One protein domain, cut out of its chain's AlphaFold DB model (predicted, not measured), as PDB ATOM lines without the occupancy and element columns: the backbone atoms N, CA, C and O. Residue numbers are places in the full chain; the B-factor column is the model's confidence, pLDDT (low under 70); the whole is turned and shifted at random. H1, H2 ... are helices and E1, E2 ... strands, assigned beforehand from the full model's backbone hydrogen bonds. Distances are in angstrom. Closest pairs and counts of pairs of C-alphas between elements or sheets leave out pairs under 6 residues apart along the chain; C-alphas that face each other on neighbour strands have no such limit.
ATOM      1  N   GLU A 127     -49.299 -18.539 -15.565       54.75
ATOM      2  CA  GLU A 127     -48.091 -18.647 -14.726       54.75
ATOM      3  C   GLU A 127     -48.178 -19.740 -13.653       54.75
ATOM      4  O   GLU A 127     -47.165 -20.349 -13.301       54.75
ATOM      5  N   ASP A 128     -49.380 -20.020 -13.150       51.62
ATOM      6  CA  ASP A 128     -49.619 -21.039 -12.123       51.62
ATOM      7  C   ASP A 128     -49.609 -22.479 -12.665       51.62
ATOM      8  O   ASP A 128     -49.514 -23.460 -11.907       51.62
ATOM      9  N   ALA A 129     -49.667 -22.637 -13.988       51.22
ATOM     10  CA  ALA A 129     -49.491 -23.912 -14.666       51.22
ATOM     11  C   ALA A 129     -48.009 -24.298 -14.808       51.22
ATOM     12  O   ALA A 129     -47.706 -25.483 -14.955       51.22
ATOM     13  N   HIS A 130     -47.086 -23.339 -14.702       60.44
ATOM     14  CA  HIS A 130     -45.667 -23.557 -14.971       60.44
ATOM     15  C   HIS A 130     -44.888 -23.958 -13.721       60.44
ATOM     16  O   HIS A 130     -44.817 -23.233 -12.729       60.44
ATOM     17  N   VAL A 131     -44.285 -25.147 -13.773       58.38
ATOM     18  CA  VAL A 131     -43.481 -25.694 -12.668       58.38
ATOM     19  C   VAL A 131     -42.105 -25.015 -12.596       58.38
ATOM     20  O   VAL A 131     -41.604 -24.764 -11.497       58.38
ATOM     21  N   TYR A 132     -41.539 -24.672 -13.757       63.88
ATOM     22  CA  TYR A 132     -40.250 -23.996 -13.924       63.88
ATOM     23  C   TYR A 132     -40.500 -22.561 -14.381       63.88
ATOM     24  O   TYR A 132     -41.130 -22.323 -15.412       63.88
ATOM     25  N   LYS A 133     -40.101 -21.600 -13.548       57.03
ATOM     26  CA  LYS A 133     -40.524 -20.202 -13.690       57.03
ATOM     27  C   LYS A 133     -39.741 -19.505 -14.795       57.03
ATOM     28  O   LYS A 133     -40.320 -18.669 -15.486       57.03
ATOM     29  N   ASP A 134     -38.468 -19.860 -14.936       55.59
ATOM     30  CA  ASP A 134     -37.529 -19.129 -15.780       55.59
ATOM     31  C   ASP A 134     -37.400 -19.761 -17.181       55.59
ATOM     32  O   ASP A 134     -37.047 -19.063 -18.129       55.59
ATOM     33  N   SER A 135     -37.743 -21.048 -17.337       60.06
ATOM     34  CA  SER A 135     -37.623 -21.776 -18.613       60.06
ATOM     35  C   SER A 135     -38.809 -22.657 -19.013       60.06
ATOM     36  O   SER A 135     -38.794 -23.183 -20.124       60.06
ATOM     37  N   GLY A 136     -39.820 -22.838 -18.153       66.06
ATOM     38  CA  GLY A 136     -40.975 -23.678 -18.481       66.06
ATOM     39  C   GLY A 136     -41.749 -23.115 -19.676       66.06
ATOM     40  O   GLY A 136     -42.137 -21.956 -19.644       66.06
ATOM     41  N   ASP A 137     -42.029 -23.886 -20.715       73.00
ATOM     42  CA  ASP A 137     -42.971 -23.484 -21.765       73.00
ATOM     43  C   ASP A 137     -43.997 -24.588 -21.983       73.00
ATOM     44  O   ASP A 137     -43.655 -25.772 -21.994       73.00
ATOM     45  N   ASN A 138     -45.257 -24.187 -22.129       82.62
ATOM     46  CA  ASN A 138     -46.363 -25.074 -22.446       82.62
ATOM     47  C   ASN A 138     -46.900 -24.654 -23.800       82.62
ATOM     48  O   ASN A 138     -47.387 -23.536 -23.950       82.62
ATOM     49  N   TYR A 139     -46.872 -25.554 -24.769       84.44
ATOM     50  CA  TYR A 139     -47.372 -25.241 -26.097       84.44
ATOM     51  C   TYR A 139     -48.163 -26.400 -26.684       84.44
ATOM     52  O   TYR A 139     -47.941 -27.577 -26.380       84.44
ATOM     53  N   LEU A 140     -49.120 -26.039 -27.532       91.19
ATOM     54  CA  LEU A 140     -49.934 -26.949 -28.309       91.19
ATOM     55  C   LEU A 140     -49.444 -26.983 -29.754       91.19
ATOM     56  O   LEU A 140     -49.075 -25.962 -30.342       91.19
ATOM     57  N   PHE A 141     -49.493 -28.169 -30.347       92.81
ATOM     58  CA  PHE A 141     -49.141 -28.386 -31.743       92.81
ATOM     59  C   PHE A 141     -50.119 -29.336 -32.432       92.81
ATOM     60  O   PHE A 141     -50.726 -30.212 -31.814       92.81
ATOM     61  N   MET A 142     -50.266 -29.178 -33.742       95.12
ATOM     62  CA  MET A 142     -51.094 -30.044 -34.570       95.12
ATOM     63  C   MET A 142     -50.439 -31.420 -34.723       95.12
ATOM     64  O   MET A 142     -49.269 -31.513 -35.090       95.12
ATOM     65  N   VAL A 143     -51.191 -32.498 -34.493       95.62
ATOM     66  CA  VAL A 143     -50.712 -33.881 -34.693       95.62
ATOM     67  C   VAL A 143     -51.395 -34.514 -35.892       95.62
ATOM     68  O   VAL A 143     -50.735 -35.089 -36.756       95.62
ATOM     69  N   LYS A 144     -52.723 -34.399 -35.960       95.19
ATOM     70  CA  LYS A 144     -53.515 -34.961 -37.051       95.19
ATOM     71  C   LYS A 144     -54.684 -34.052 -37.384       95.19
ATOM     72  O   LYS A 144     -55.502 -33.752 -36.522       95.19
ATOM     73  N   THR A 145     -54.811 -33.719 -38.661       94.38
ATOM     74  CA  THR A 145     -55.966 -33.014 -39.215       94.38
ATOM     75  C   THR A 145     -56.270 -33.518 -40.628       94.38
ATOM     76  O   THR A 145     -55.455 -34.202 -41.246       94.38
ATOM     77  N   LYS A 146     -57.472 -33.215 -41.125       90.88
ATOM     78  CA  LYS A 146     -57.864 -33.398 -42.533       90.88
ATOM     79  C   LYS A 146     -57.477 -32.193 -43.405       90.88
ATOM     80  O   LYS A 146     -57.695 -32.230 -44.612       90.88
ATOM     81  N   ARG A 147     -56.979 -31.116 -42.790       90.69
ATOM     82  CA  ARG A 147     -56.562 -29.872 -43.445       90.69
ATOM     83  C   ARG A 147     -55.120 -29.972 -43.936       90.69
ATOM     84  O   ARG A 147     -54.376 -30.848 -43.502       90.69
ATOM     85  N   ASP A 148     -54.726 -29.044 -44.800       90.31
ATOM     86  CA  ASP A 148     -53.344 -28.910 -45.273       90.31
ATOM     87  C   ASP A 148     -52.465 -28.209 -44.217       90.31
ATOM     88  O   ASP A 148     -51.987 -27.095 -44.404       90.31
ATOM     89  N   ILE A 149     -52.344 -28.831 -43.040       89.81
ATOM     90  CA  ILE A 149     -51.495 -28.370 -41.935       89.81
ATOM     91  C   ILE A 149     -50.562 -29.515 -41.566       89.81
ATOM     92  O   ILE A 149     -51.001 -30.627 -41.259       89.81
ATOM     93  N   LEU A 150     -49.263 -29.235 -41.582       91.56
ATOM     94  CA  LEU A 150     -48.248 -30.233 -41.283       91.56
ATOM     95  C   LEU A 150     -48.245 -30.591 -39.785       91.56
ATOM     96  O   LEU A 150     -48.419 -29.708 -38.938       91.56
ATOM     97  N   PRO A 151     -47.982 -31.856 -39.419       92.94
ATOM     98  CA  PRO A 151     -47.739 -32.224 -38.028       92.94
ATOM     99  C   PRO A 151     -46.570 -31.434 -37.420       92.94
ATOM    100  O   PRO A 151     -45.567 -31.162 -38.094       92.94
ATOM    101  N   GLY A 152     -46.712 -31.074 -36.145       89.69
ATOM    102  CA  GLY A 152     -45.776 -30.232 -35.395       89.69
ATOM    103  C   GLY A 152     -45.920 -28.728 -35.650       89.69
ATOM    104  O   GLY A 152     -45.076 -27.964 -35.192       89.69
ATOM    105  N   THR A 153     -46.952 -28.292 -36.380       90.56
ATOM    106  CA  THR A 153     -47.288 -26.863 -36.518       90.56
ATOM    107  C   THR A 153     -47.867 -26.345 -35.206       90.56
ATOM    108  O   THR A 153     -48.723 -27.013 -34.622       90.56
ATOM    109  N   ALA A 154     -47.409 -25.190 -34.731       89.12
ATOM    110  CA  ALA A 154     -47.918 -24.570 -33.518       89.12
ATOM    111  C   ALA A 154     -49.381 -24.144 -33.700       89.12
ATOM    112  O   ALA A 154     -49.793 -23.699 -34.770       89.12
ATOM    113  N   ILE A 155     -50.177 -24.318 -32.646       89.62
ATOM    114  CA  ILE A 155     -51.590 -23.904 -32.618       89.62
ATOM    115  C   ILE A 155     -51.929 -23.060 -31.389       89.62
ATOM    116  O   ILE A 155     -53.090 -22.766 -31.129       89.62
ATOM    117  N   SER A 156     -50.916 -22.688 -30.618       85.94
ATOM    118  CA  SER A 156     -51.019 -21.797 -29.472       85.94
ATOM    119  C   SER A 156     -49.782 -20.922 -29.403       85.94
ATOM    120  O   SER A 156     -48.695 -21.386 -29.758       85.94
ATOM    121  N   ARG A 157     -49.920 -19.722 -28.843       74.50
ATOM    122  CA  ARG A 157     -48.775 -18.843 -28.611       74.50
ATOM    123  C   ARG A 157     -47.778 -19.462 -27.635       74.50
ATOM    124  O   ARG A 157     -48.154 -20.054 -26.619       74.50
ATOM    125  N   SER A 158     -46.495 -19.269 -27.922       65.38
ATOM    126  CA  SER A 158     -45.409 -19.529 -26.975       65.38
ATOM    127  C   SER A 158     -45.140 -18.289 -26.112       65.38
ATOM    128  O   SER A 158     -45.297 -17.155 -26.577       65.38
ATOM    129  N   ARG A 159     -44.653 -18.480 -24.874       57.56
ATOM    130  CA  ARG A 159     -44.164 -17.371 -24.032       57.56
ATOM    131  C   ARG A 159     -43.034 -16.564 -24.677       57.56
ATOM    132  O   ARG A 159     -42.848 -15.407 -24.314       57.56
ATOM    133  N   PHE A 160     -42.334 -17.121 -25.667       50.47
ATOM    134  CA  PHE A 160     -41.267 -16.441 -26.411       50.47
ATOM    135  C   PHE A 160     -41.766 -15.388 -27.427       50.47
ATOM    136  O   PHE A 160     -40.961 -14.705 -28.064       50.47
ATOM    137  N   GLU A 161     -43.083 -15.219 -27.590       48.47
ATOM    138  CA  GLU A 161     -43.674 -14.177 -28.443       48.47
ATOM    139  C   GLU A 161     -44.025 -12.881 -27.692       48.47
ATOM    140  O   GLU A 161     -44.243 -11.845 -28.335       48.47
ATOM    141  N   ASP A 162     -44.071 -12.907 -26.354       45.00
ATOM    142  CA  ASP A 162     -44.495 -11.775 -25.523       45.00
ATOM    143  C   ASP A 162     -43.304 -11.103 -24.816       45.00
ATOM    144  O   ASP A 162     -42.574 -11.722 -24.043       45.00
ATOM    145  N   ASN A 163     -43.125  -9.797 -25.051       39.38
ATOM    146  CA  ASN A 163     -42.042  -8.983 -24.462       39.38
ATOM    147  C   ASN A 163     -42.114  -8.881 -22.930       39.38
ATOM    148  O   ASN A 163     -41.200  -8.367 -22.288       39.38
ATOM    149  N   THR A 164     -43.221  -9.314 -22.340       39.69
ATOM    150  CA  THR A 164     -43.505  -9.205 -20.911       39.69
ATOM    151  C   THR A 164     -42.696 -10.202 -20.075       39.69
ATOM    152  O   THR A 164     -42.534  -9.987 -18.876       39.69
ATOM    153  N   TYR A 165     -42.168 -11.270 -20.690       41.19
ATOM    154  CA  TYR A 165     -41.636 -12.428 -19.960       41.19
ATOM    155  C   TYR A 165     -40.195 -12.819 -20.294       41.19
ATOM    156  O   TYR A 165     -39.576 -13.547 -19.519       41.19
ATOM    157  N   THR A 166     -39.616 -12.295 -21.372       34.47
ATOM    158  CA  THR A 166     -38.209 -12.516 -21.715       34.47
ATOM    159  C   THR A 166     -37.434 -11.204 -21.672       34.47
ATOM    160  O   THR A 166     -37.727 -10.264 -22.398       34.47
ATOM    161  N   LEU A 167     -36.362 -11.154 -20.874       37.75
ATOM    162  CA  LEU A 167     -35.316 -10.116 -20.945       37.75
ATOM    163  C   LEU A 167     -34.456 -10.235 -22.233       37.75
ATOM    164  O   LEU A 167     -33.307  -9.799 -22.250       37.75
ATOM    165  N   GLY A 168     -34.979 -10.863 -23.292       45.94
ATOM    166  CA  GLY A 168     -34.268 -11.221 -24.521       45.94
ATOM    167  C   GLY A 168     -35.177 -11.223 -25.754       45.94
ATOM    168  O   GLY A 168     -36.370 -10.946 -25.641       45.94
ATOM    169  N   ASP A 169     -34.582 -11.517 -26.913       44.12
ATOM    170  CA  ASP A 169     -35.213 -11.444 -28.238       44.12
ATOM    171  C   ASP A 169     -36.530 -12.240 -28.315       44.12
ATOM    172  O   ASP A 169     -36.568 -13.422 -27.971       44.12
ATOM    173  N   ASN A 170     -37.602 -11.608 -28.800       52.66
ATOM    174  CA  ASN A 170     -38.901 -12.248 -29.014       52.66
ATOM    175  C   ASN A 170     -39.145 -12.523 -30.506       52.66
ATOM    176  O   ASN A 170     -38.619 -11.835 -31.377       52.66
ATOM    177  N   LEU A 171     -40.003 -13.489 -30.836       51.16
ATOM    178  CA  LEU A 171     -40.317 -13.839 -32.235       51.16
ATOM    179  C   LEU A 171     -40.989 -12.696 -33.032       51.16
ATOM    180  O   LEU A 171     -40.956 -12.700 -34.265       51.16
ATOM    181  N   LYS A 172     -41.564 -11.692 -32.347       50.56
ATOM    182  CA  LYS A 172     -42.145 -10.488 -32.973       50.56
ATOM    183  C   LYS A 172     -41.092  -9.457 -33.402       50.56
ATOM    184  O   LYS A 172     -41.223  -8.901 -34.490       50.56
ATOM    185  N   ALA A 173     -40.074  -9.190 -32.582       47.06
ATOM    186  CA  ALA A 173     -38.919  -8.350 -32.935       47.06
ATOM    187  C   ALA A 173     -37.861  -9.136 -33.724       47.06
ATOM    188  O   ALA A 173     -37.027  -8.546 -34.409       47.06
ATOM    189  N   GLY A 174     -37.970 -10.460 -33.663       50.25
ATOM    190  CA  GLY A 174     -37.149 -11.439 -34.331       50.25
ATOM    191  C   GLY A 174     -36.050 -11.988 -33.419       50.25
ATOM    192  O   GLY A 174     -35.347 -11.234 -32.752       50.25
ATOM    193  N   VAL A 175     -35.889 -13.312 -33.404       50.31
ATOM    194  CA  VAL A 175     -34.879 -13.997 -32.584       50.31
ATOM    195  C   VAL A 175     -33.569 -14.072 -33.357       50.31
ATOM    196  O   VAL A 175     -33.538 -14.637 -34.456       50.31
ATOM    197  N   GLN A 176     -32.481 -13.521 -32.805       50.62
ATOM    198  CA  GLN A 176     -31.159 -13.711 -33.391       50.62
ATOM    199  C   GLN A 176     -30.691 -15.142 -33.159       50.62
ATOM    200  O   GLN A 176     -30.332 -15.554 -32.057       50.62
ATOM    201  N   THR A 177     -30.648 -15.908 -34.238       52.56
ATOM    202  CA  THR A 177     -29.991 -17.210 -34.229       52.56
ATOM    203  C   THR A 177     -28.492 -17.000 -34.430       52.56
ATOM    204  O   THR A 177     -28.070 -16.253 -35.315       52.56
ATOM    205  N   ALA A 178     -27.662 -17.677 -33.632       48.69
ATOM    206  CA  ALA A 178     -26.206 -17.482 -33.617       48.69
ATOM    207  C   ALA A 178     -25.507 -17.709 -34.978       48.69
ATOM    208  O   ALA A 178     -24.345 -17.336 -35.139       48.69
ATOM    209  N   LYS A 179     -26.190 -18.323 -35.956       44.31
ATOM    210  CA  LYS A 179     -25.659 -18.612 -37.297       44.31
ATOM    211  C   LYS A 179     -26.543 -18.173 -38.473       44.31
ATOM    212  O   LYS A 179     -26.012 -18.072 -39.574       44.31
ATOM    213  N   TRP A 180     -27.839 -17.911 -38.285       45.97
ATOM    214  CA  TRP A 180     -28.805 -17.872 -39.401       45.97
ATOM    215  C   TRP A 180     -29.599 -16.563 -39.521       45.97
ATOM    216  O   TRP A 180     -30.493 -16.452 -40.356       45.97
ATOM    217  N   GLY A 181     -29.237 -15.541 -38.742       54.47
ATOM    218  CA  GLY A 181     -29.888 -14.233 -38.779       54.47
ATOM    219  C   GLY A 181     -31.159 -14.175 -37.931       54.47
ATOM    220  O   GLY A 181     -31.318 -14.932 -36.972       54.47
ATOM    221  N   ILE A 182     -32.032 -13.220 -38.254       53.31
ATOM    222  CA  ILE A 182     -33.235 -12.898 -37.478       53.31
ATOM    223  C   ILE A 182     -34.405 -13.773 -37.955       53.31
ATOM    224  O   ILE A 182     -34.814 -13.675 -39.112       53.31
ATOM    225  N   VAL A 183     -34.964 -14.598 -37.064       53.84
ATOM    226  CA  VAL A 183     -36.208 -15.353 -37.300       53.84
ATOM    227  C   VAL A 183     -37.392 -14.521 -36.806       53.84
ATOM    228  O   VAL A 183     -37.494 -14.288 -35.605       53.84
ATOM    229  N   GLN A 184     -38.272 -14.072 -37.710       51.97
ATOM    230  CA  GLN A 184     -39.422 -13.204 -37.409       51.97
ATOM    231  C   GLN A 184     -40.704 -13.710 -38.097       51.97
ATOM    232  O   GLN A 184     -40.668 -14.112 -39.261       51.97
ATOM    233  N   ILE A 185     -41.834 -13.646 -37.390       55.44
ATOM    234  CA  ILE A 185     -43.171 -14.001 -37.904       55.44
ATOM    235  C   ILE A 185     -43.684 -12.868 -38.818       55.44
ATOM    236  O   ILE A 185     -43.579 -11.697 -38.453       55.44
ATOM    237  N   LYS A 186     -44.231 -13.183 -40.004       53.66
ATOM    238  CA  LYS A 186     -44.658 -12.193 -41.018       53.66
ATOM    239  C   LYS A 186     -46.118 -11.767 -40.888       53.66
ATOM    240  O   LYS A 186     -46.401 -10.588 -41.086       53.66
ATOM    241  N   LYS A 187     -47.042 -12.691 -40.597       56.00
ATOM    242  CA  LYS A 187     -48.472 -12.381 -40.391       56.00
ATOM    243  C   LYS A 187     -48.929 -12.484 -38.937       56.00
ATOM    244  O   LYS A 187     -50.109 -12.298 -38.673       56.00
ATOM    245  N   HIS A 188     -48.007 -12.740 -38.009       58.97
ATOM    246  CA  HIS A 188     -48.294 -12.924 -36.581       58.97
ATOM    247  C   HIS A 188     -49.307 -14.044 -36.273       58.97
ATOM    248  O   HIS A 188     -50.005 -13.943 -35.275       58.97
ATOM    249  N   THR A 189     -49.380 -15.092 -37.103       60.34
ATOM    250  CA  THR A 189     -50.223 -16.270 -36.837       60.34
ATOM    251  C   THR A 189     -49.371 -17.455 -36.394       60.34
ATOM    252  O   THR A 189     -48.261 -17.654 -36.896       60.34
ATOM    253  N   GLU A 190     -49.888 -18.280 -35.484       67.56
ATOM    254  CA  GLU A 190     -49.140 -19.420 -34.933       67.56
ATOM    255  C   GLU A 190     -48.852 -20.492 -35.996       67.56
ATOM    256  O   GLU A 190     -47.856 -21.207 -35.913       67.56
ATOM    257  N   PHE A 191     -49.665 -20.549 -37.058       71.06
ATOM    258  CA  PHE A 191     -49.479 -21.471 -38.182       71.06
ATOM    259  C   PHE A 191     -48.200 -21.235 -38.995       71.06
ATOM    260  O   PHE A 191     -47.808 -22.113 -39.764       71.06
ATOM    261  N   GLU A 192     -47.538 -20.085 -38.846       66.62
ATOM    262  CA  GLU A 192     -46.228 -19.841 -39.466       66.62
ATOM    263  C   GLU A 192     -45.093 -20.582 -38.748       66.62
ATOM    264  O   GLU A 192     -44.004 -20.738 -39.307       66.62
ATOM    265  N   ILE A 193     -45.341 -21.057 -37.525       75.62
ATOM    266  CA  ILE A 193     -44.349 -21.732 -36.702       75.62
ATOM    267  C   ILE A 193     -44.586 -23.234 -36.775       75.62
ATOM    268  O   ILE A 193     -45.633 -23.759 -36.398       75.62
ATOM    269  N   ARG A 194     -43.554 -23.953 -37.203       81.88
ATOM    270  CA  ARG A 194     -43.467 -25.401 -37.057       81.88
ATOM    271  C   ARG A 194     -42.269 -25.700 -36.177       81.88
ATOM    272  O   ARG A 194     -41.198 -25.143 -36.395       81.88
ATOM    273  N   PHE A 195     -42.452 -26.565 -35.186       80.31
ATOM    274  CA  PHE A 195     -41.399 -26.923 -34.241       80.31
ATOM    275  C   PHE A 195     -40.401 -27.898 -34.875       80.31
ATOM    276  O   PHE A 195     -40.385 -29.102 -34.595       80.31
ATOM    277  N   THR A 196     -39.617 -27.360 -35.797       81.94
ATOM    278  CA  THR A 196     -38.558 -28.055 -36.514       81.94
ATOM    279  C   THR A 196     -37.209 -27.459 -36.178       81.94
ATOM    280  O   THR A 196     -37.086 -26.240 -36.056       81.94
ATOM    281  N   ASP A 197     -36.194 -28.313 -36.126       74.38
ATOM    282  CA  ASP A 197     -34.810 -27.872 -36.057       74.38
ATOM    283  C   ASP A 197     -34.462 -27.120 -37.365       74.38
ATOM    284  O   ASP A 197     -34.663 -27.668 -38.455       74.38
ATOM    285  N   PRO A 198     -33.975 -25.866 -37.300       69.19
ATOM    286  CA  PRO A 198     -33.625 -25.091 -38.490       69.19
ATOM    287  C   PRO A 198     -32.510 -25.709 -39.351       69.19
ATOM    288  O   PRO A 198     -32.434 -25.411 -40.542       69.19
ATOM    289  N   GLU A 199     -31.632 -26.527 -38.766       67.62
ATOM    290  CA  GLU A 199     -30.501 -27.170 -39.444       67.62
ATOM    291  C   GLU A 199     -30.937 -28.413 -40.229       67.62
ATOM    292  O   GLU A 199     -30.486 -28.620 -41.357       67.62
ATOM    293  N   THR A 200     -31.827 -29.232 -39.663       76.88
ATOM    294  CA  THR A 200     -32.246 -30.508 -40.274       76.88
ATOM    295  C   THR A 200     -33.605 -30.429 -40.970       76.88
ATOM    296  O   THR A 200     -33.892 -31.234 -41.856       76.88
ATOM    297  N   GLY A 201     -34.456 -29.471 -40.589       80.06
ATOM    298  CA  GLY A 201     -35.862 -29.397 -40.996       80.06
ATOM    299  C   GLY A 201     -36.749 -30.486 -40.374       80.06
ATOM    300  O   GLY A 201     -37.944 -30.566 -40.686       80.06
ATOM    301  N   GLU A 202     -36.184 -31.329 -39.506       85.12
ATOM    302  CA  GLU A 202     -36.895 -32.389 -38.797       85.12
ATOM    303  C   GLU A 202     -37.614 -31.839 -37.567       85.12
ATOM    304  O   GLU A 202     -37.256 -30.792 -37.031       85.12
ATOM    305  N   LEU A 203     -38.657 -32.539 -37.118       88.06
ATOM    306  CA  LEU A 203     -39.378 -32.160 -35.905       88.06
ATOM    307  C   LEU A 203     -38.472 -32.279 -34.681       88.06
ATOM    308  O   LEU A 203     -37.640 -33.180 -34.604       88.06
ATOM    309  N   HIS A 204     -38.688 -31.415 -33.689       86.38
ATOM    310  CA  HIS A 204     -37.976 -31.545 -32.421       86.38
ATOM    311  C   HIS A 204     -38.177 -32.944 -31.821       86.38
ATOM    312  O   HIS A 204     -39.307 -33.453 -31.845       86.38
ATOM    313  N   PRO A 205     -37.136 -33.543 -31.211       87.81
ATOM    314  CA  PRO A 205     -37.195 -34.915 -30.713       87.81
ATOM    315  C   PRO A 205     -38.382 -35.176 -29.781       87.81
ATOM    316  O   PRO A 205     -39.049 -36.203 -29.906       87.81
ATOM    317  N   GLY A 206     -38.697 -34.238 -28.881       87.75
ATOM    318  CA  GLY A 206     -39.831 -34.389 -27.969       87.75
ATOM    319  C   GLY A 206     -41.177 -34.458 -28.688       87.75
ATOM    320  O   GLY A 206     -42.018 -35.306 -28.375       87.75
ATOM    321  N   ILE A 207     -41.378 -33.599 -29.685       90.06
ATOM    322  CA  ILE A 207     -42.608 -33.537 -30.482       90.06
ATOM    323  C   ILE A 207     -42.733 -34.775 -31.354       90.06
ATOM    324  O   ILE A 207     -43.783 -35.415 -31.350       90.06
ATOM    325  N   GLN A 208     -41.651 -35.153 -32.034       92.06
ATOM    326  CA  GLN A 208     -41.605 -36.361 -32.846       92.06
ATOM    327  C   GLN A 208     -41.980 -37.596 -32.017       92.06
ATOM    328  O   GLN A 208     -42.926 -38.302 -32.365       92.06
ATOM    329  N   LYS A 209     -41.326 -37.803 -30.867       92.38
ATOM    330  CA  LYS A 209     -41.634 -38.921 -29.962       92.38
ATOM    331  C   LYS A 209     -43.078 -38.893 -29.469       92.38
ATOM    332  O   LYS A 209     -43.690 -39.950 -29.347       92.38
ATOM    333  N   THR A 210     -43.630 -37.708 -29.198       93.38
ATOM    334  CA  THR A 210     -45.027 -37.558 -28.760       93.38
ATOM    335  C   THR A 210     -46.006 -37.946 -29.862       93.38
ATOM    336  O   THR A 210     -47.002 -38.608 -29.582       93.38
ATOM    337  N   ILE A 211     -45.724 -37.574 -31.113       93.62
ATOM    338  CA  ILE A 211     -46.531 -37.957 -32.279       93.62
ATOM    339  C   ILE A 211     -46.459 -39.471 -32.508       93.62
ATOM    340  O   ILE A 211     -47.487 -40.100 -32.745       93.62
ATOM    341  N   GLU A 212     -45.265 -40.058 -32.409       93.31
ATOM    342  CA  GLU A 212     -45.027 -41.481 -32.681       93.31
ATOM    343  C   GLU A 212     -45.598 -42.406 -31.592       93.31
ATOM    344  O   GLU A 212     -46.220 -43.421 -31.906       93.31
ATOM    345  N   HIS A 213     -45.418 -42.060 -30.313       93.69
ATOM    346  CA  HIS A 213     -45.760 -42.929 -29.174       93.69
ATOM    347  C   HIS A 213     -47.005 -42.480 -28.394       93.69
ATOM    348  O   HIS A 213     -47.417 -43.129 -27.428       93.69
ATOM    349  N   GLY A 214     -47.596 -41.344 -28.758       90.81
ATOM    350  CA  GLY A 214     -48.733 -40.730 -28.069       90.81
ATOM    351  C   GLY A 214     -48.396 -40.010 -26.753       90.81
ATOM    352  O   GLY A 214     -49.234 -39.304 -26.192       90.81
ATOM    353  N   HIS A 215     -47.175 -40.179 -26.251       91.44
ATOM    354  CA  HIS A 215     -46.646 -39.517 -25.065       91.44
ATOM    355  C   HIS A 215     -45.116 -39.462 -25.144       91.44
ATOM    356  O   HIS A 215     -44.498 -40.281 -25.822       91.44
ATOM    357  N   ASN A 216     -44.507 -38.517 -24.433       91.38
ATOM    358  CA  ASN A 216     -43.060 -38.426 -24.277       91.38
ATOM    359  C   ASN A 216     -42.695 -38.045 -22.841       91.38
ATOM    360  O   ASN A 216     -43.424 -37.287 -22.200       91.38
ATOM    361  N   LEU A 217     -41.557 -38.534 -22.356       90.00
ATOM    362  CA  LEU A 217     -40.922 -38.063 -21.130       90.00
ATOM    363  C   LEU A 217     -39.405 -38.200 -21.281       90.00
ATOM    364  O   LEU A 217     -38.864 -39.293 -21.131       90.00
ATOM    365  N   ASP A 218     -38.731 -37.084 -21.529       85.06
ATOM    366  CA  ASP A 218     -37.275 -36.994 -21.574       85.06
ATOM    367  C   ASP A 218     -36.813 -36.012 -20.503       85.06
ATOM    368  O   ASP A 218     -37.183 -34.843 -20.518       85.06
ATOM    369  N   THR A 219     -36.003 -36.480 -19.561       79.56
ATOM    370  CA  THR A 219     -35.578 -35.659 -18.421       79.56
ATOM    371  C   THR A 219     -34.057 -35.520 -18.373       79.56
ATOM    372  O   THR A 219     -33.561 -34.401 -18.419       79.56
ATOM    373  N   TRP A 220     -33.291 -36.619 -18.412       79.19
ATOM    374  CA  TRP A 220     -31.822 -36.589 -18.505       79.19
ATOM    375  C   TRP A 220     -31.293 -37.578 -19.559       79.19
ATOM    376  O   TRP A 220     -31.745 -38.722 -19.577       79.19
ATOM    377  N   PRO A 221     -30.319 -37.193 -20.409       82.56
ATOM    378  CA  PRO A 221     -29.672 -35.880 -20.512       82.56
ATOM    379  C   PRO A 221     -30.511 -34.859 -21.298       82.56
ATOM    380  O   PRO A 221     -29.966 -33.832 -21.674       82.56
ATOM    381  N   GLY A 222     -31.792 -35.166 -21.557       86.94
ATOM    382  CA  GLY A 222     -32.743 -34.394 -22.365       86.94
ATOM    383  C   GLY A 222     -32.320 -34.241 -23.827       86.94
ATOM    384  O   GLY A 222     -31.600 -35.092 -24.352       86.94
ATOM    385  N   TYR A 223     -32.803 -33.200 -24.501       86.94
ATOM    386  CA  TYR A 223     -32.544 -32.943 -25.923       86.94
ATOM    387  C   TYR A 223     -32.389 -31.440 -26.200       86.94
ATOM    388  O   TYR A 223     -32.869 -30.631 -25.410       86.94
ATOM    389  N   PRO A 224     -31.693 -31.039 -27.279       81.75
ATOM    390  CA  PRO A 224     -31.601 -29.632 -27.653       81.75
ATOM    391  C   PRO A 224     -32.948 -29.105 -28.170       81.75
ATOM    392  O   PRO A 224     -33.611 -29.773 -28.964       81.75
ATOM    393  N   ASP A 225     -33.332 -27.904 -27.741       76.88
ATOM    394  CA  ASP A 225     -34.406 -27.126 -28.368       76.88
ATOM    395  C   ASP A 225     -33.919 -26.441 -29.668       76.88
ATOM    396  O   ASP A 225     -32.760 -26.575 -30.067       76.88
ATOM    397  N   TYR A 226     -34.782 -25.655 -30.323       69.56
ATOM    398  CA  TYR A 226     -34.440 -24.891 -31.538       69.56
ATOM    399  C   TYR A 226     -33.331 -23.841 -31.341       69.56
ATOM    400  O   TYR A 226     -32.774 -23.334 -32.315       69.56
ATOM    401  N   ARG A 227     -33.021 -23.474 -30.091       69.06
ATOM    402  CA  ARG A 227     -31.912 -22.576 -29.726       69.06
ATOM    403  C   ARG A 227     -30.644 -23.366 -29.391       69.06
ATOM    404  O   ARG A 227     -29.628 -22.761 -29.055       69.06
ATOM    405  N   HIS A 228     -30.699 -24.694 -29.483       73.69
ATOM    406  CA  HIS A 228     -29.687 -25.643 -29.033       73.69
ATOM    407  C   HIS A 228     -29.383 -25.555 -27.527       73.69
ATOM    408  O   HIS A 228     -28.269 -25.855 -27.087       73.69
ATOM    409  N   VAL A 229     -30.376 -25.166 -26.725       79.06
ATOM    410  CA  VAL A 229     -30.344 -25.267 -25.262       79.06
ATOM    411  C   VAL A 229     -30.865 -26.641 -24.860       79.06
ATOM    412  O   VAL A 229     -31.852 -27.127 -25.406       79.06
ATOM    413  N   MET A 230     -30.199 -27.293 -23.907       85.31
ATOM    414  CA  MET A 230     -30.613 -28.611 -23.431       85.31
ATOM    415  C   MET A 230     -31.875 -28.500 -22.572       85.31
ATOM    416  O   MET A 230     -31.843 -27.907 -21.493       85.31
ATOM    417  N   VAL A 231     -32.962 -29.118 -23.028       87.25
ATOM    418  CA  VAL A 231     -34.264 -29.123 -22.356       87.25
ATOM    419  C   VAL A 231     -34.709 -30.537 -21.982       87.25
ATOM    420  O   VAL A 231     -34.397 -31.523 -22.654       87.25
ATOM    421  N   GLY A 232     -35.421 -30.636 -20.862       89.19
ATOM    422  CA  GLY A 232     -36.234 -31.791 -20.512       89.19
ATOM    423  C   GLY A 232     -37.683 -31.504 -20.889       89.19
ATOM    424  O   GLY A 232     -38.167 -30.395 -20.673       89.19
ATOM    425  N   GLY A 233     -38.371 -32.493 -21.450       89.19
ATOM    426  CA  GLY A 233     -39.708 -32.324 -21.999       89.19
ATOM    427  C   GLY A 233     -40.647 -33.474 -21.665       89.19
ATOM    428  O   GLY A 233     -40.251 -34.642 -21.602       89.19
ATOM    429  N   LYS A 234     -41.924 -33.148 -21.474       90.00
ATOM    430  CA  LYS A 234     -43.015 -34.115 -21.371       90.00
ATOM    431  C   LYS A 234     -44.105 -33.758 -22.366       90.00
ATOM    432  O   LYS A 234     -44.651 -32.659 -22.320       90.00
ATOM    433  N   GLY A 235     -44.466 -34.724 -23.202       91.94
ATOM    434  CA  GLY A 235     -45.504 -34.570 -24.211       91.94
ATOM    435  C   GLY A 235     -46.662 -35.538 -24.014       91.94
ATOM    436  O   GLY A 235     -46.484 -36.642 -23.495       91.94
ATOM    437  N   THR A 236     -47.856 -35.138 -24.436       94.56
ATOM    438  CA  THR A 236     -49.042 -36.001 -24.495       94.56
ATOM    439  C   THR A 236     -49.941 -35.601 -25.654       94.56
ATOM    440  O   THR A 236     -50.000 -34.429 -26.026       94.56
ATOM    441  N   LEU A 237     -50.684 -36.560 -26.198       95.56
ATOM    442  CA  LEU A 237     -51.782 -36.257 -27.108       95.56
ATOM    443  C   LEU A 237     -53.016 -35.771 -26.349       95.56
ATOM    444  O   LEU A 237     -53.306 -36.214 -25.235       95.56
ATOM    445  N   ILE A 238     -53.752 -34.874 -26.993       93.50
ATOM    446  CA  ILE A 238     -55.039 -34.347 -26.566       93.50
ATOM    447  C   ILE A 238     -56.040 -34.598 -27.690       93.50
ATOM    448  O   ILE A 238     -55.777 -34.345 -28.867       93.50
ATOM    449  N   HIS A 239     -57.217 -35.078 -27.297       94.00
ATOM    450  CA  HIS A 239     -58.366 -35.267 -28.173       94.00
ATOM    451  C   HIS A 239     -59.472 -34.318 -27.720       94.00
ATOM    452  O   HIS A 239     -60.233 -34.666 -26.809       94.00
ATOM    453  N   PRO A 240     -59.547 -33.102 -28.288       91.56
ATOM    454  CA  PRO A 240     -60.577 -32.161 -27.896       91.56
ATOM    455  C   PRO A 240     -61.977 -32.746 -28.145       91.56
ATOM    456  O   PRO A 240     -62.203 -33.420 -29.157       91.56
ATOM    457  N   PRO A 241     -62.942 -32.517 -27.239       91.31
ATOM    458  CA  PRO A 241     -64.284 -33.055 -27.394       91.31
ATOM    459  C   PRO A 241     -64.948 -32.476 -28.644       91.31
ATOM    460  O   PRO A 241     -64.854 -31.280 -28.917       91.31
ATOM    461  N   TYR A 242     -65.661 -33.331 -29.379       94.56
ATOM    462  CA  TYR A 242     -66.352 -32.957 -30.618       94.56
ATOM    463  C   TYR A 242     -65.425 -32.379 -31.700       94.56
ATOM    464  O   TYR A 242     -65.867 -31.569 -32.507       94.56
ATOM    465  N   CYS A 243     -64.157 -32.791 -31.740       93.75
ATOM    466  CA  CYS A 243     -63.191 -32.402 -32.762       93.75
ATOM    467  C   CYS A 243     -62.730 -33.633 -33.559       93.75
ATOM    468  O   CYS A 243     -62.593 -34.724 -33.006       93.75
ATOM    469  N   ASP A 244     -62.485 -33.463 -34.860       92.88
ATOM    470  CA  ASP A 244     -61.914 -34.514 -35.723       92.88
ATOM    471  C   ASP A 244     -60.373 -34.532 -35.683       92.88
ATOM    472  O   ASP A 244     -59.736 -35.382 -36.315       92.88
ATOM    473  N   GLU A 245     -59.773 -33.571 -34.984       94.94
ATOM    474  CA  GLU A 245     -58.334 -33.347 -34.945       94.94
ATOM    475  C   GLU A 245     -57.705 -33.943 -33.691       94.94
ATOM    476  O   GLU A 245     -58.351 -34.144 -32.660       94.94
ATOM    477  N   VAL A 246     -56.414 -34.236 -33.799       96.06
ATOM    478  CA  VAL A 246     -55.580 -34.630 -32.669       96.06
ATOM    479  C   VAL A 246     -54.545 -33.545 -32.479       96.06
ATOM    480  O   VAL A 246     -53.846 -33.172 -33.428       96.06
ATOM    481  N   TRP A 247     -54.452 -33.051 -31.254       95.31
ATOM    482  CA  TRP A 247     -53.450 -32.077 -30.860       95.31
ATOM    483  C   TRP A 247     -52.430 -32.749 -29.952       95.31
ATOM    484  O   TRP A 247     -52.704 -33.767 -29.317       95.31
ATOM    485  N   GLY A 248     -51.236 -32.188 -29.904       94.12
ATOM    486  CA  GLY A 248     -50.207 -32.537 -28.947       94.12
ATOM    487  C   GLY A 248     -50.009 -31.373 -27.994       94.12
ATOM    488  O   GLY A 248     -50.110 -30.218 -28.397       94.12
ATOM    489  N   MET A 249     -49.740 -31.684 -26.735       91.44
ATOM    490  CA  MET A 249     -49.304 -30.724 -25.734       91.44
ATOM    491  C   MET A 249     -47.901 -31.101 -25.297       91.44
ATOM    492  O   MET A 249     -47.650 -32.267 -24.987       91.44
ATOM    493  N   MET A 250     -47.015 -30.116 -25.263       88.25
ATOM    494  CA  MET A 250     -45.667 -30.254 -24.739       88.25
ATOM    495  C   MET A 250     -45.478 -29.314 -23.559       88.25
ATOM    496  O   MET A 250     -45.963 -28.184 -23.576       88.25
ATOM    497  N   CYS A 251     -44.755 -29.795 -22.558       86.62
ATOM    498  CA  CYS A 251     -44.148 -28.984 -21.522       86.62
ATOM    499  C   CYS A 251     -42.635 -29.191 -21.600       86.62
ATOM    500  O   CYS A 251     -42.187 -30.333 -21.500       86.62
ATOM    501  N   GLU A 252     -41.867 -28.123 -21.782       84.38
ATOM    502  CA  GLU A 252     -40.399 -28.148 -21.826       84.38
ATOM    503  C   GLU A 252     -39.816 -27.207 -20.776       84.38
ATOM    504  O   GLU A 252     -40.413 -26.185 -20.456       84.38
ATOM    505  N   GLY A 253     -38.654 -27.552 -20.231       83.00
ATOM    506  CA  GLY A 253     -37.881 -26.690 -19.340       83.00
ATOM    507  C   GLY A 253     -36.388 -26.949 -19.495       83.00
ATOM    508  O   GLY A 253     -35.981 -28.045 -19.880       83.00
ATOM    509  N   ASP A 254     -35.559 -25.951 -19.196       83.44
ATOM    510  CA  ASP A 254     -34.101 -26.088 -19.214       83.44
ATOM    511  C   ASP A 254     -33.679 -27.182 -18.223       83.44
ATOM    512  O   ASP A 254     -34.065 -27.167 -17.052       83.44
ATOM    513  N   ILE A 255     -32.861 -28.133 -18.675       83.00
ATOM    514  CA  ILE A 255     -32.328 -29.209 -17.828       83.00
ATOM    515  C   ILE A 255     -31.574 -28.642 -16.637       83.00
ATOM    516  O   ILE A 255     -31.649 -29.195 -15.539       83.00
ATOM    517  N   GLN A 256     -30.849 -27.542 -16.826       76.75
ATOM    518  CA  GLN A 256     -30.187 -26.885 -15.718       76.75
ATOM    519  C   GLN A 256     -31.218 -26.447 -14.686       76.75
ATOM    520  O   GLN A 256     -31.038 -26.786 -13.531       76.75
ATOM    521  N   GLU A 257     -32.331 -25.813 -15.053       74.69
ATOM    522  CA  GLU A 257     -33.361 -25.429 -14.075       74.69
ATOM    523  C   GLU A 257     -34.062 -26.652 -13.454       74.69
ATOM    524  O   GLU A 257     -34.249 -26.697 -12.235       74.69
ATOM    525  N   ILE A 258     -34.369 -27.680 -14.259       75.44
ATOM    526  CA  ILE A 258     -34.992 -28.936 -13.806       75.44
ATOM    527  C   ILE A 258     -34.143 -29.610 -12.717       75.44
ATOM    528  O   ILE A 258     -34.681 -30.074 -11.709       75.44
ATOM    529  N   TYR A 259     -32.818 -29.652 -12.898       74.50
ATOM    530  CA  TYR A 259     -31.894 -30.387 -12.027       74.50
ATOM    531  C   TYR A 259     -31.049 -29.512 -11.088       74.50
ATOM    532  O   TYR A 259     -30.388 -30.044 -10.197       74.50
ATOM    533  N   GLN A 260     -31.084 -28.180 -11.205       71.06
ATOM    534  CA  GLN A 260     -30.410 -27.245 -10.289       71.06
ATOM    535  C   GLN A 260     -31.165 -27.087  -8.961       71.06
ATOM    536  O   GLN A 260     -30.801 -26.250  -8.134       71.06
ATOM    537  N   PHE A 261     -32.153 -27.943  -8.691       66.31
ATOM    538  CA  PHE A 261     -32.730 -28.094  -7.363       66.31
ATOM    539  C   PHE A 261     -31.636 -28.440  -6.347       66.31
ATOM    540  O   PHE A 261     -31.120 -29.560  -6.288       66.31
TER     541      PHE A 261
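This is residues 127 to 261 of the 374 residues of the protein "Methyl-accepting chemotaxis protein" of Sporolactobacillus inulinus (UniProt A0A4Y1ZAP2). A strongly twisted sheet of four antiparallel strands, E1, E6, E5 and E4 in that order, curls round helix H1, while short H2 lies over the opposite face at one end of the sheet. The small hairpin of E2 and E3 lies away from this sheet, joined to it and to H1 by long stretches with no named element. The printed part has 135 residues with six named strands and two named helices, in the order E1 E2 E3 H1 E4 E5 E6 H2; 56 residues, under half, are in named elements, and the class is mixed, helices and strands. The whole is compact, with a radius of gyration of the C-alphas of 14.7 A, and rounded, spanning 39 by 37 by 32 A.

E1, residues 137 to 144, begins at C-alpha 137 (-42.971, -23.484, -21.765) and is 21.8 A long. E2, residues 175 to 177, and E3, residues 181 to 183, measure 6.1 A and 6.6 A. H1, residues 205 to 213, begins at C-alpha 205 (-37.195, -34.915, -30.713) and is 11.8 A long. E4, residues 215 to 224, measures 18.2 A and bends by 108 degrees at residue 220. E5, residues 230 to 238, measures 25.3 A, and E6, residues 246 to 254, measures 26.7 A. H2, residues 255 to 259, measures 5.9 A and ends at C-alpha 259 (-31.894, -30.387, -12.027).

E1 and E4 are the edge strands of the larger sheet. E1 and E6 are antiparallel at 151 degrees, with N 141 and O 248 2.9 A apart. E4, E5 and E6 form a meander, each strand the antiparallel neighbour of the one before. E5 and E6 are a hairpin at 159 degrees, with N 234 and O 251 2.8 A apart; E4 and E5 are a hairpin at 170 degrees, with N 218 and O 233 2.9 A apart. H1 is on this sheet; its closest C-alphas to E4 are those of Thr 210 and Asn 216, 5.0 A, and to E5 those of Thr 210 and Gly 235, 5.5 A. H2 is on the opposite face, at a height over the sheet of 8.8 A, only just over E4, with 3 of its 5 C-alphas there. Every O i to N i+4 pair in H1 and H2 is within hydrogen-bond range. E2 and E3 are an antiparallel hairpin at 138 degrees, with N 175 and O 183 2.9 A apart. E1 and E2 are apart.

The C-alphas farthest apart, of Lys 179 and Tyr 242, are 43.7 A from each other. The printed part has no cut. The links from E1 to E2 and from E3 to H1 are long, 30 and 21 residues. The mean pLDDT of the printed part is 75.0; 49 residues are under 70, among them 127 to 136 and 158 to 190.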